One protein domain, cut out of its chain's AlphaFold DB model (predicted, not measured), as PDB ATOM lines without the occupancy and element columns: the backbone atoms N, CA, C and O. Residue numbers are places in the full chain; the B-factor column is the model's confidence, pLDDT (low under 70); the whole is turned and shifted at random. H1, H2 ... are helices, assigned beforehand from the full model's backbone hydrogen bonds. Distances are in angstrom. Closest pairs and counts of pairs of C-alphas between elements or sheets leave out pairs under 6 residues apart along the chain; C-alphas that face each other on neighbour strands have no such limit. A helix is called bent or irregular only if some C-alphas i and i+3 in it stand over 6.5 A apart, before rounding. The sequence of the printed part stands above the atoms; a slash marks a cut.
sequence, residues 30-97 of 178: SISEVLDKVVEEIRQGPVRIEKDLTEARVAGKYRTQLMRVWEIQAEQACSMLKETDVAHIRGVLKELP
ATOM      1  N   SER A  30    -115.102 388.190 -44.011       78.62
ATOM      2  CA  SER A  30    -115.975 387.080 -43.676       78.62
ATOM      3  C   SER A  30    -117.202 387.649 -42.960       78.62
ATOM      4  O   SER A  30    -117.092 388.535 -42.118       78.62
ATOM      5  N   ILE A  31    -118.401 387.158 -43.286       77.62
ATOM      6  CA  ILE A  31    -119.643 387.620 -42.636       77.62
ATOM      7  C   ILE A  31    -119.518 387.538 -41.101       77.62
ATOM      8  O   ILE A  31    -120.076 388.366 -40.389       77.62
ATOM      9  N   SER A  32    -118.737 386.577 -40.596       74.75
ATOM     10  CA  SER A  32    -118.338 386.483 -39.189       74.75
ATOM     11  C   SER A  32    -117.597 387.719 -38.673       74.75
ATOM     12  O   SER A  32    -117.998 388.242 -37.643       74.75
ATOM     13  N   GLU A  33    -116.586 388.229 -39.379       80.00
ATOM     14  CA  GLU A  33    -115.836 389.427 -38.963       80.00
ATOM     15  C   GLU A  33    -116.729 390.669 -38.901       80.00
ATOM     16  O   GLU A  33    -116.646 391.458 -37.956       80.00
ATOM     17  N   VAL A  34    -117.624 390.828 -39.881       79.31
ATOM     18  CA  VAL A  34    -118.585 391.940 -39.899       79.31
ATOM     19  C   VAL A  34    -119.546 391.834 -38.712       79.31
ATOM     20  O   VAL A  34    -119.806 392.833 -38.043       79.31
ATOM     21  N   LEU A  35    -120.044 390.629 -38.415       80.88
ATOM     22  CA  LEU A  35    -120.916 390.394 -37.263       80.88
ATOM     23  C   LEU A  35    -120.192 390.648 -35.936       80.88
ATOM     24  O   LEU A  35    -120.752 391.327 -35.078       80.88
ATOM     25  N   ASP A  36    -118.953 390.187 -35.783       82.56
ATOM     26  CA  ASP A  36    -118.150 390.424 -34.577       82.56
ATOM     27  C   ASP A  36    -117.911 391.924 -34.356       82.56
ATOM     28  O   ASP A  36    -118.051 392.435 -33.240       82.56
ATOM     29  N   LYS A  37    -117.643 392.670 -35.434       84.88
ATOM     30  CA  LYS A  37    -117.494 394.129 -35.388       84.88
ATOM     31  C   LYS A  37    -118.784 394.830 -34.963       84.88
ATOM     32  O   LYS A  37    -118.734 395.753 -34.152       84.88
ATOM     33  N   VAL A  38    -119.934 394.389 -35.477       83.06
ATOM     34  CA  VAL A  38    -121.253 394.915 -35.079       83.06
ATOM     35  C   VAL A  38    -121.537 394.614 -33.607       83.06
ATOM     36  O   VAL A  38    -122.006 395.492 -32.884       83.06
ATOM     37  N   VAL A  39    -121.213 393.407 -33.138       84.25
ATOM     38  CA  VAL A  39    -121.375 393.028 -31.728       84.25
ATOM     39  C   VAL A  39    -120.522 393.918 -30.824       84.25
ATOM     40  O   VAL A  39    -121.030 394.409 -29.813       84.25
ATOM     41  N   GLU A  40    -119.267 394.195 -31.186       85.62
ATOM     42  CA  GLU A  40    -118.433 395.088 -30.376       85.62
ATOM     43  C   GLU A  40    -118.872 396.555 -30.424       85.62
ATOM     44  O   GLU A  40    -118.825 397.238 -29.399       85.62
ATOM     45  N   GLU A  41    -119.372 397.048 -31.559       83.38
ATOM     46  CA  GLU A  41    -120.001 398.376 -31.636       83.38
ATOM     47  C   GLU A  41    -121.203 398.485 -30.680       83.38
ATOM     48  O   GLU A  41    -121.294 399.444 -29.905       83.38
ATOM     49  N   ILE A  42    -122.079 397.472 -30.651       84.19
ATOM     50  CA  ILE A  42    -123.219 397.414 -29.720       84.19
ATOM     51  C   ILE A  42    -122.730 397.390 -28.267       84.19
ATOM     52  O   ILE A  42    -123.296 398.078 -27.408       84.19
ATOM     53  N   ARG A  43    -121.656 396.643 -27.985       84.81
ATOM     54  CA  ARG A  43    -121.072 396.530 -26.641       84.81
ATOM     55  C   ARG A  43    -120.446 397.838 -26.158       84.81
ATOM     56  O   ARG A  43    -120.489 398.127 -24.965       84.81
ATOM     57  N   GLN A  44    -119.889 398.640 -27.067       88.38
ATOM     58  CA  GLN A  44    -119.301 399.945 -26.746       88.38
ATOM     59  C   GLN A  44    -120.324 401.079 -26.633       88.38
ATOM     60  O   GLN A  44    -120.026 402.102 -26.009       88.38
ATOM     61  N   GLY A  45    -121.517 400.919 -27.208       83.50
ATOM     62  CA  GLY A  45    -122.567 401.939 -27.201       83.50
ATOM     63  C   GLY A  45    -122.866 402.555 -25.826       83.50
ATOM     64  O   GLY A  45    -122.821 403.783 -25.718       83.50
ATOM     65  N   PRO A  46    -123.065 401.767 -24.749       83.25
ATOM     66  CA  PRO A  46    -123.330 402.306 -23.416       83.25
ATOM     67  C   PRO A  46    -122.213 403.221 -22.901       83.25
ATOM     68  O   PRO A  46    -122.485 404.274 -22.330       83.25
ATOM     69  N   VAL A  47    -120.953 402.858 -23.157       85.44
ATOM     70  CA  VAL A  47    -119.778 403.628 -22.719       85.44
ATOM     71  C   VAL A  47    -119.705 404.970 -23.450       85.44
ATOM     72  O   VAL A  47    -119.413 405.996 -22.833       85.44
ATOM     73  N   ARG A  48    -120.003 404.986 -24.758       84.69
ATOM     74  CA  ARG A  48    -120.055 406.225 -25.555       84.69
ATOM     75  C   ARG A  48    -121.188 407.135 -25.071       84.69
ATOM     76  O   ARG A  48    -120.951 408.310 -24.811       84.69
ATOM     77  N   ILE A  49    -122.377 406.571 -24.845       82.62
ATOM     78  CA  ILE A  49    -123.535 407.314 -24.327       82.62
ATOM     79  C   ILE A  49    -123.232 407.907 -22.947       82.62
ATOM     80  O   ILE A  49    -123.523 409.075 -22.699       82.62
ATOM     81  N   GLU A  50    -122.631 407.141 -22.036       82.06
ATOM     82  CA  GLU A  50    -122.303 407.640 -20.699       82.06
ATOM     83  C   GLU A  50    -121.284 408.787 -20.743       82.06
ATOM     84  O   GLU A  50    -121.448 409.784 -20.028       82.06
ATOM     85  N   LYS A  51    -120.271 408.679 -21.612       83.00
ATOM     86  CA  LYS A  51    -119.289 409.742 -21.845       83.00
ATOM     87  C   LYS A  51    -119.969 411.020 -22.345       83.00
ATOM     88  O   LYS A  51    -119.801 412.065 -21.714       83.00
ATOM     89  N   ASP A  52    -120.790 410.926 -23.388       76.38
ATOM     90  CA  ASP A  52    -121.468 412.077 -23.999       76.38
ATOM     91  C   ASP A  52    -122.452 412.740 -23.023       76.38
ATOM     92  O   ASP A  52    -122.513 413.965 -22.904       76.38
ATOM     93  N   LEU A  53    -123.191 411.944 -22.242       81.19
ATOM     94  CA  LEU A  53    -124.110 412.464 -21.222       81.19
ATOM     95  C   LEU A  53    -123.385 413.091 -20.028       81.19
ATOM     96  O   LEU A  53    -123.937 413.971 -19.349       81.19
ATOM     97  N   THR A  54    -122.171 412.626 -19.743       80.25
ATOM     98  CA  THR A  54    -121.302 413.225 -18.732       80.25
ATOM     99  C   THR A  54    -120.760 414.562 -19.214       80.25
ATOM    100  O   THR A  54    -120.862 415.547 -18.477       80.25
ATOM    101  N   GLU A  55    -120.289 414.626 -20.457       77.88
ATOM    102  CA  GLU A  55    -119.801 415.848 -21.100       77.88
ATOM    103  C   GLU A  55    -120.902 416.911 -21.224       77.88
ATOM    104  O   GLU A  55    -120.710 418.060 -20.821       77.88
ATOM    105  N   ALA A  56    -122.107 416.510 -21.635       77.25
ATOM    106  CA  ALA A  56    -123.277 417.384 -21.729       77.25
ATOM    107  C   ALA A  56    -123.890 417.767 -20.364       77.25
ATOM    108  O   ALA A  56    -124.900 418.472 -20.315       77.25
ATOM    109  N   ARG A  57    -123.311 417.305 -19.242       82.50
ATOM    110  CA  ARG A  57    -123.789 417.555 -17.865       82.50
ATOM    111  C   ARG A  57    -125.272 417.222 -17.664       82.50
ATOM    112  O   ARG A  57    -125.960 417.847 -16.857       82.50
ATOM    113  N   VAL A  58    -125.768 416.211 -18.373       79.88
ATOM    114  CA  VAL A  58    -127.172 415.806 -18.294       79.88
ATOM    115  C   VAL A  58    -127.453 415.205 -16.918       79.88
ATOM    116  O   VAL A  58    -126.658 414.412 -16.405       79.88
ATOM    117  N   ALA A  59    -128.593 415.570 -16.322       79.88
ATOM    118  CA  ALA A  59    -129.005 415.078 -15.013       79.88
ATOM    119  C   ALA A  59    -129.036 413.540 -14.974       79.88
ATOM    120  O   ALA A  59    -129.557 412.891 -15.883       79.88
ATOM    121  N   GLY A  60    -128.534 412.958 -13.879       80.25
ATOM    122  CA  GLY A  60    -128.348 411.508 -13.737       80.25
ATOM    123  C   GLY A  60    -129.597 410.666 -14.029       80.25
ATOM    124  O   GLY A  60    -129.478 409.568 -14.562       80.25
ATOM    125  N   LYS A  61    -130.804 411.203 -13.791       78.25
ATOM    126  CA  LYS A  61    -132.077 410.523 -14.095       78.25
ATOM    127  C   LYS A  61    -132.237 410.168 -15.580       78.25
ATOM    128  O   LYS A  61    -132.733 409.087 -15.887       78.25
ATOM    129  N   TYR A  62    -131.797 411.037 -16.493       78.81
ATOM    130  CA  TYR A  62    -131.854 410.759 -17.933       78.81
ATOM    131  C   TYR A  62    -130.796 409.743 -18.357       78.81
ATOM    132  O   TYR A  62    -131.066 408.941 -19.244       78.81
ATOM    133  N   ARG A  63    -129.637 409.711 -17.683       80.44
ATOM    134  CA  ARG A  63    -128.604 408.690 -17.923       80.44
ATOM    135  C   ARG A  63    -129.153 407.297 -17.657       80.44
ATOM    136  O   ARG A  63    -129.072 406.433 -18.519       80.44
ATOM    137  N   THR A  64    -129.812 407.106 -16.515       79.31
ATOM    138  CA  THR A  64    -130.428 405.817 -16.171       79.31
ATOM    139  C   THR A  64    -131.541 405.418 -17.144       79.31
ATOM    140  O   THR A  64    -131.654 404.245 -17.488       79.31
ATOM    141  N   GLN A  65    -132.366 406.367 -17.607       78.19
ATOM    142  CA  GLN A  65    -133.408 406.068 -18.598       78.19
ATOM    143  C   GLN A  65    -132.824 405.690 -19.964       78.19
ATOM    144  O   GLN A  65    -133.272 404.708 -20.547       78.19
ATOM    145  N   LEU A  66    -131.817 406.420 -20.452       83.31
ATOM    146  CA  LEU A  66    -131.148 406.120 -21.723       83.31
ATOM    147  C   LEU A  66    -130.452 404.760 -21.697       83.31
ATOM    148  O   LEU A  66    -130.611 403.990 -22.636       83.31
ATOM    149  N   MET A  67    -129.770 404.433 -20.597       84.38
ATOM    150  CA  MET A  67    -129.149 403.118 -20.416       84.38
ATOM    151  C   MET A  67    -130.180 401.987 -20.480       84.38
ATOM    152  O   MET A  67    -129.974 401.024 -21.210       84.38
ATOM    153  N   ARG A  68    -131.339 402.134 -19.819       84.38
ATOM    154  CA  ARG A  68    -132.429 401.144 -19.920       84.38
ATOM    155  C   ARG A  68    -132.968 400.991 -21.339       84.38
ATOM    156  O   ARG A  68    -133.236 399.876 -21.770       84.38
ATOM    157  N   VAL A  69    -133.177 402.099 -22.053       83.12
ATOM    158  CA  VAL A  69    -133.665 402.054 -23.442       83.12
ATOM    159  C   VAL A  69    -132.655 401.338 -24.333       83.12
ATOM    160  O   VAL A  69    -133.049 400.500 -25.141       83.12
ATOM    161  N   TRP A  70    -131.366 401.624 -24.146       87.50
ATOM    162  CA  TRP A  70    -130.295 400.958 -24.875       87.50
ATOM    163  C   TRP A  70    -130.255 399.453 -24.600       87.50
ATOM    164  O   TRP A  70    -130.207 398.671 -25.543       87.50
ATOM    165  N   GLU A  71    -130.325 399.036 -23.333       86.75
ATOM    166  CA  GLU A  71    -130.356 397.615 -22.950       86.75
ATOM    167  C   GLU A  71    -131.511 396.870 -23.632       86.75
ATOM    168  O   GLU A  71    -131.291 395.821 -24.234       86.75
ATOM    169  N   ILE A  72    -132.718 397.450 -23.625       84.25
ATOM    170  CA  ILE A  72    -133.894 396.865 -24.288       84.25
ATOM    171  C   ILE A  72    -133.663 396.733 -25.800       84.25
ATOM    172  O   ILE A  72    -133.982 395.699 -26.385       84.25
ATOM    173  N   GLN A  73    -133.105 397.761 -26.446       83.06
ATOM    174  CA  GLN A  73    -132.832 397.727 -27.887       83.06
ATOM    175  C   GLN A  73    -131.740 396.713 -28.249       83.06
ATOM    176  O   GLN A  73    -131.881 395.990 -29.234       83.06
ATOM    177  N   ALA A  74    -130.677 396.625 -27.448       85.38
ATOM    178  CA  ALA A  74    -129.602 395.658 -27.648       85.38
ATOM    179  C   ALA A  74    -130.106 394.217 -27.477       85.38
ATOM    180  O   ALA A  74    -129.746 393.340 -28.264       85.38
ATOM    181  N   GLU A  75    -130.982 393.972 -26.499       86.25
ATOM    182  CA  GLU A  75    -131.611 392.666 -26.301       86.25
ATOM    183  C   GLU A  75    -132.548 392.302 -27.462       86.25
ATOM    184  O   GLU A  75    -132.482 391.183 -27.974       86.25
ATOM    185  N   GLN A  76    -133.355 393.253 -27.945       81.50
ATOM    186  CA  GLN A  76    -134.205 393.059 -29.127       81.50
ATOM    187  C   GLN A  76    -133.384 392.729 -30.376       81.50
ATOM    188  O   GLN A  76    -133.701 391.764 -31.073       81.50
ATOM    189  N   ALA A  77    -132.300 393.466 -30.632       79.88
ATOM    190  CA  ALA A  77    -131.398 393.185 -31.748       79.88
ATOM    191  C   ALA A  77    -130.768 391.787 -31.622       79.88
ATOM    192  O   ALA A  77    -130.741 391.029 -32.591       79.88
ATOM    193  N   CYS A  78    -130.333 391.401 -30.417       81.38
ATOM    194  CA  CYS A  78    -129.841 390.050 -30.151       81.38
ATOM    195  C   CYS A  78    -130.910 388.974 -30.392       81.38
ATOM    196  O   CYS A  78    -130.580 387.910 -30.914       81.38
ATOM    197  N   SER A  79    -132.174 389.218 -30.025       82.19
ATOM    198  CA  SER A  79    -133.280 388.284 -30.293       82.19
ATOM    199  C   SER A  79    -133.513 388.123 -31.789       82.19
ATOM    200  O   SER A  79    -133.512 387.000 -32.282       82.19
ATOM    201  N   MET A  80    -133.595 389.232 -32.530       76.75
ATOM    202  CA  MET A  80    -133.747 389.210 -33.986       76.75
ATOM    203  C   MET A  80    -132.599 388.456 -34.666       76.75
ATOM    204  O   MET A  80    -132.853 387.671 -35.572       76.75
ATOM    205  N   LEU A  81    -131.359 388.636 -34.198       77.75
ATOM    206  CA  LEU A  81    -130.193 387.912 -34.717       77.75
ATOM    207  C   LEU A  81    -130.232 386.407 -34.406       77.75
ATOM    208  O   LEU A  81    -129.788 385.596 -35.219       77.75
ATOM    209  N   LYS A  82    -130.767 386.013 -33.245       79.00
ATOM    210  CA  LYS A  82    -130.976 384.597 -32.898       79.00
ATOM    211  C   LYS A  82    -132.111 383.968 -33.705       79.00
ATOM    212  O   LYS A  82    -132.032 382.789 -34.038       79.00
ATOM    213  N   GLU A  83    -133.157 384.740 -33.978       76.44
ATOM    214  CA  GLU A  83    -134.327 384.324 -34.756       76.44
ATOM    215  C   GLU A  83    -134.048 384.277 -36.258       76.44
ATOM    216  O   GLU A  83    -134.660 383.471 -36.961       76.44
ATOM    217  N   THR A  84    -133.111 385.089 -36.767       75.56
ATOM    218  CA  THR A  84    -132.585 384.901 -38.119       75.56
ATOM    219  C   THR A  84    -131.899 383.549 -38.193       75.56
ATOM    220  O   THR A  84    -130.760 383.375 -37.762       75.56
ATOM    221  N   ASP A  85    -132.633 382.583 -38.734       72.56
ATOM    222  CA  ASP A  85    -132.183 381.217 -38.891       72.56
ATOM    223  C   ASP A  85    -130.900 381.200 -39.729       72.56
ATOM    224  O   ASP A  85    -130.894 381.388 -40.950       72.56
ATOM    225  N   VAL A  86    -129.775 380.979 -39.050       70.31
ATOM    226  CA  VAL A  86    -128.462 380.846 -39.681       70.31
ATOM    227  C   VAL A  86    -128.497 379.725 -40.725       70.31
ATOM    228  O   VAL A  86    -127.767 379.793 -41.717       70.31
ATOM    229  N   ALA A  87    -129.363 378.714 -40.564       63.84
ATOM    230  CA  ALA A  87    -129.576 377.683 -41.572       63.84
ATOM    231  C   ALA A  87    -130.294 378.227 -42.815       63.84
ATOM    232  O   ALA A  87    -129.909 377.857 -43.923       63.84
ATOM    233  N   HIS A  88    -131.249 379.147 -42.662       71.69
ATOM    234  CA  HIS A  88    -131.900 379.835 -43.776       71.69
ATOM    235  C   HIS A  88    -130.912 380.724 -44.539       71.69
ATOM    236  O   HIS A  88    -130.805 380.611 -45.758       71.69
ATOM    237  N   ILE A  89    -130.094 381.516 -43.835       73.88
ATOM    238  CA  ILE A  89    -129.039 382.337 -44.459       73.88
ATOM    239  C   ILE A  89    -128.024 381.448 -45.193       73.88
ATOM    240  O   ILE A  89    -127.663 381.721 -46.338       73.88
ATOM    241  N   ARG A  90    -127.597 380.337 -44.579       69.81
ATOM    242  CA  ARG A  90    -126.716 379.347 -45.225       69.81
ATOM    243  C   ARG A  90    -127.381 378.646 -46.409       69.81
ATOM    244  O   ARG A  90    -126.679 378.298 -47.353       69.81
ATOM    245  N   GLY A  91    -128.691 378.421 -46.358       74.25
ATOM    246  CA  GLY A  91    -129.482 377.877 -47.459       74.25
ATOM    247  C   GLY A  91    -129.475 378.823 -48.653       74.25
ATOM    248  O   GLY A  91    -129.049 378.430 -49.733       74.25
ATOM    249  N   VAL A  92    -129.809 380.095 -48.430       72.44
ATOM    250  CA  VAL A  92    -129.781 381.141 -49.465       72.44
ATOM    251  C   VAL A  92    -128.369 381.325 -50.039       72.44
ATOM    252  O   VAL A  92    -128.205 381.416 -51.253       72.44
ATOM    253  N   LEU A  93    -127.325 381.298 -49.203       67.12
ATOM    254  CA  LEU A  93    -125.925 381.359 -49.655       67.12
ATOM    255  C   LEU A  93    -125.476 380.118 -50.442       67.12
ATOM    256  O   LEU A  93    -124.595 380.229 -51.290       67.12
ATOM    257  N   LYS A  94    -126.046 378.937 -50.167       72.81
ATOM    258  CA  LYS A  94    -125.797 377.722 -50.959       72.81
ATOM    259  C   LYS A  94    -126.533 377.740 -52.295       72.81
ATOM    260  O   LYS A  94    -126.012 377.184 -53.257       72.81
ATOM    261  N   GLU A  95    -127.726 378.328 -52.337       70.06
ATOM    262  CA  GLU A  95    -128.540 378.427 -53.552       70.06
ATOM    263  C   GLU A  95    -128.151 379.593 -54.455       70.06
ATOM    264  O   GLU A  95    -128.465 379.560 -55.642       70.06
ATOM    265  N   LEU A  96    -127.408 380.579 -53.938       66.94
ATOM    266  CA  LEU A  96    -126.686 381.535 -54.767       66.94
ATOM    267  C   LEU A  96    -125.755 380.738 -55.688       66.94
ATOM    268  O   LEU A  96    -124.777 380.143 -55.217       66.94
ATOM    269  N   PRO A  97    -126.061 380.667 -56.997       57.69
ATOM    270  CA  PRO A  97    -125.273 379.861 -57.899       57.69
ATOM    271  C   PRO A  97    -123.847 380.396 -57.837       57.69
ATOM    272  O   PRO A  97    -123.623 381.608 -57.895       57.69
TER     273      PRO A  97
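AT A GLANCE: This is residues 30 to 97 of the 178 residues of an uncharacterized protein of Haemonchus placei (UniProt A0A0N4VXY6). This is a long, loosely closed helical hairpin: the bent helix H1 runs out, a tight link turns the backbone round, and the long helix H2 folds back beside H1 with few contacts between them. Past the far end of H2 a short helix, H3, sticks out as a tail, and residues 82 to 97 stand free. The printed part has 68 residues with three named helices, in the order H1, H2, H3, and no named strand; its class is all helix. The whole is only just extended, close to loose, with a radius of gyration of the C-alphas of 16.8 A, and its outline is a rod spanning 55 by 20 by 12 A.

IN THESE COORDINATES: Start at Ser 30, then find C-alpha 31 at (-119.643, 387.620, -42.636), where H1, residues 31 to 55, begins. By its hydrogen bonds H1 was assigned as one helix, but it is bent: C-alphas 43 and 46 are 7.0 A apart. Its arm H1a holds residues 31 to 43 and is 18.4 A long from first to last C-alpha; its arm H1b holds residues 46 to 55 and is 14.2 A long. Next look at C-alpha 60, at (-128.348, 411.508, -13.737), where H2 begins; it runs through residues 60 to 83 over 34.9 A. H3, residues 86 to 95, measures 14.1 A and ends at C-alpha 95, at (-128.540, 378.427, -53.552).

HOW THE PARTS SIT: Begin at the bend, where the lines of H1a and H1b stand at a steep tilt of 39 degrees. H1b and H2 form a helical hairpin and touch, their closest C-alphas being those of Pro 46 and Met 67, 6.6 A apart. H2 touches H1b with residues 63 to 70 alone. The two run opposite ways at a shallow tilt of 22 degrees. H1a and H2 are close but not clearly touching: look at Ile 42 and Ala 74, whose C-alphas are the closest, at 6.9 A. They too run opposite ways, at a shallow tilt of 21 degrees. H3 is apart from H1a, from H1b and from H2. In H1a, H1b, H2 and H3 every O i to N i+4 pair is within hydrogen-bond range.

THE WHOLE: The two C-alphas farthest apart are those of Ala 59 and Pro 97, at 55.6 A. Without the stretch that stands free, the body has 52 residues and spans 41 by 20 by 8 A. The printed part has no cut, and the links H1 to H2 and H2 to H3 are tight. In the B-factor column of this predicted model, the mean pLDDT of the printed part is 79.3; look for values under 70 at residues 87, 90, 93 and 96 to 97.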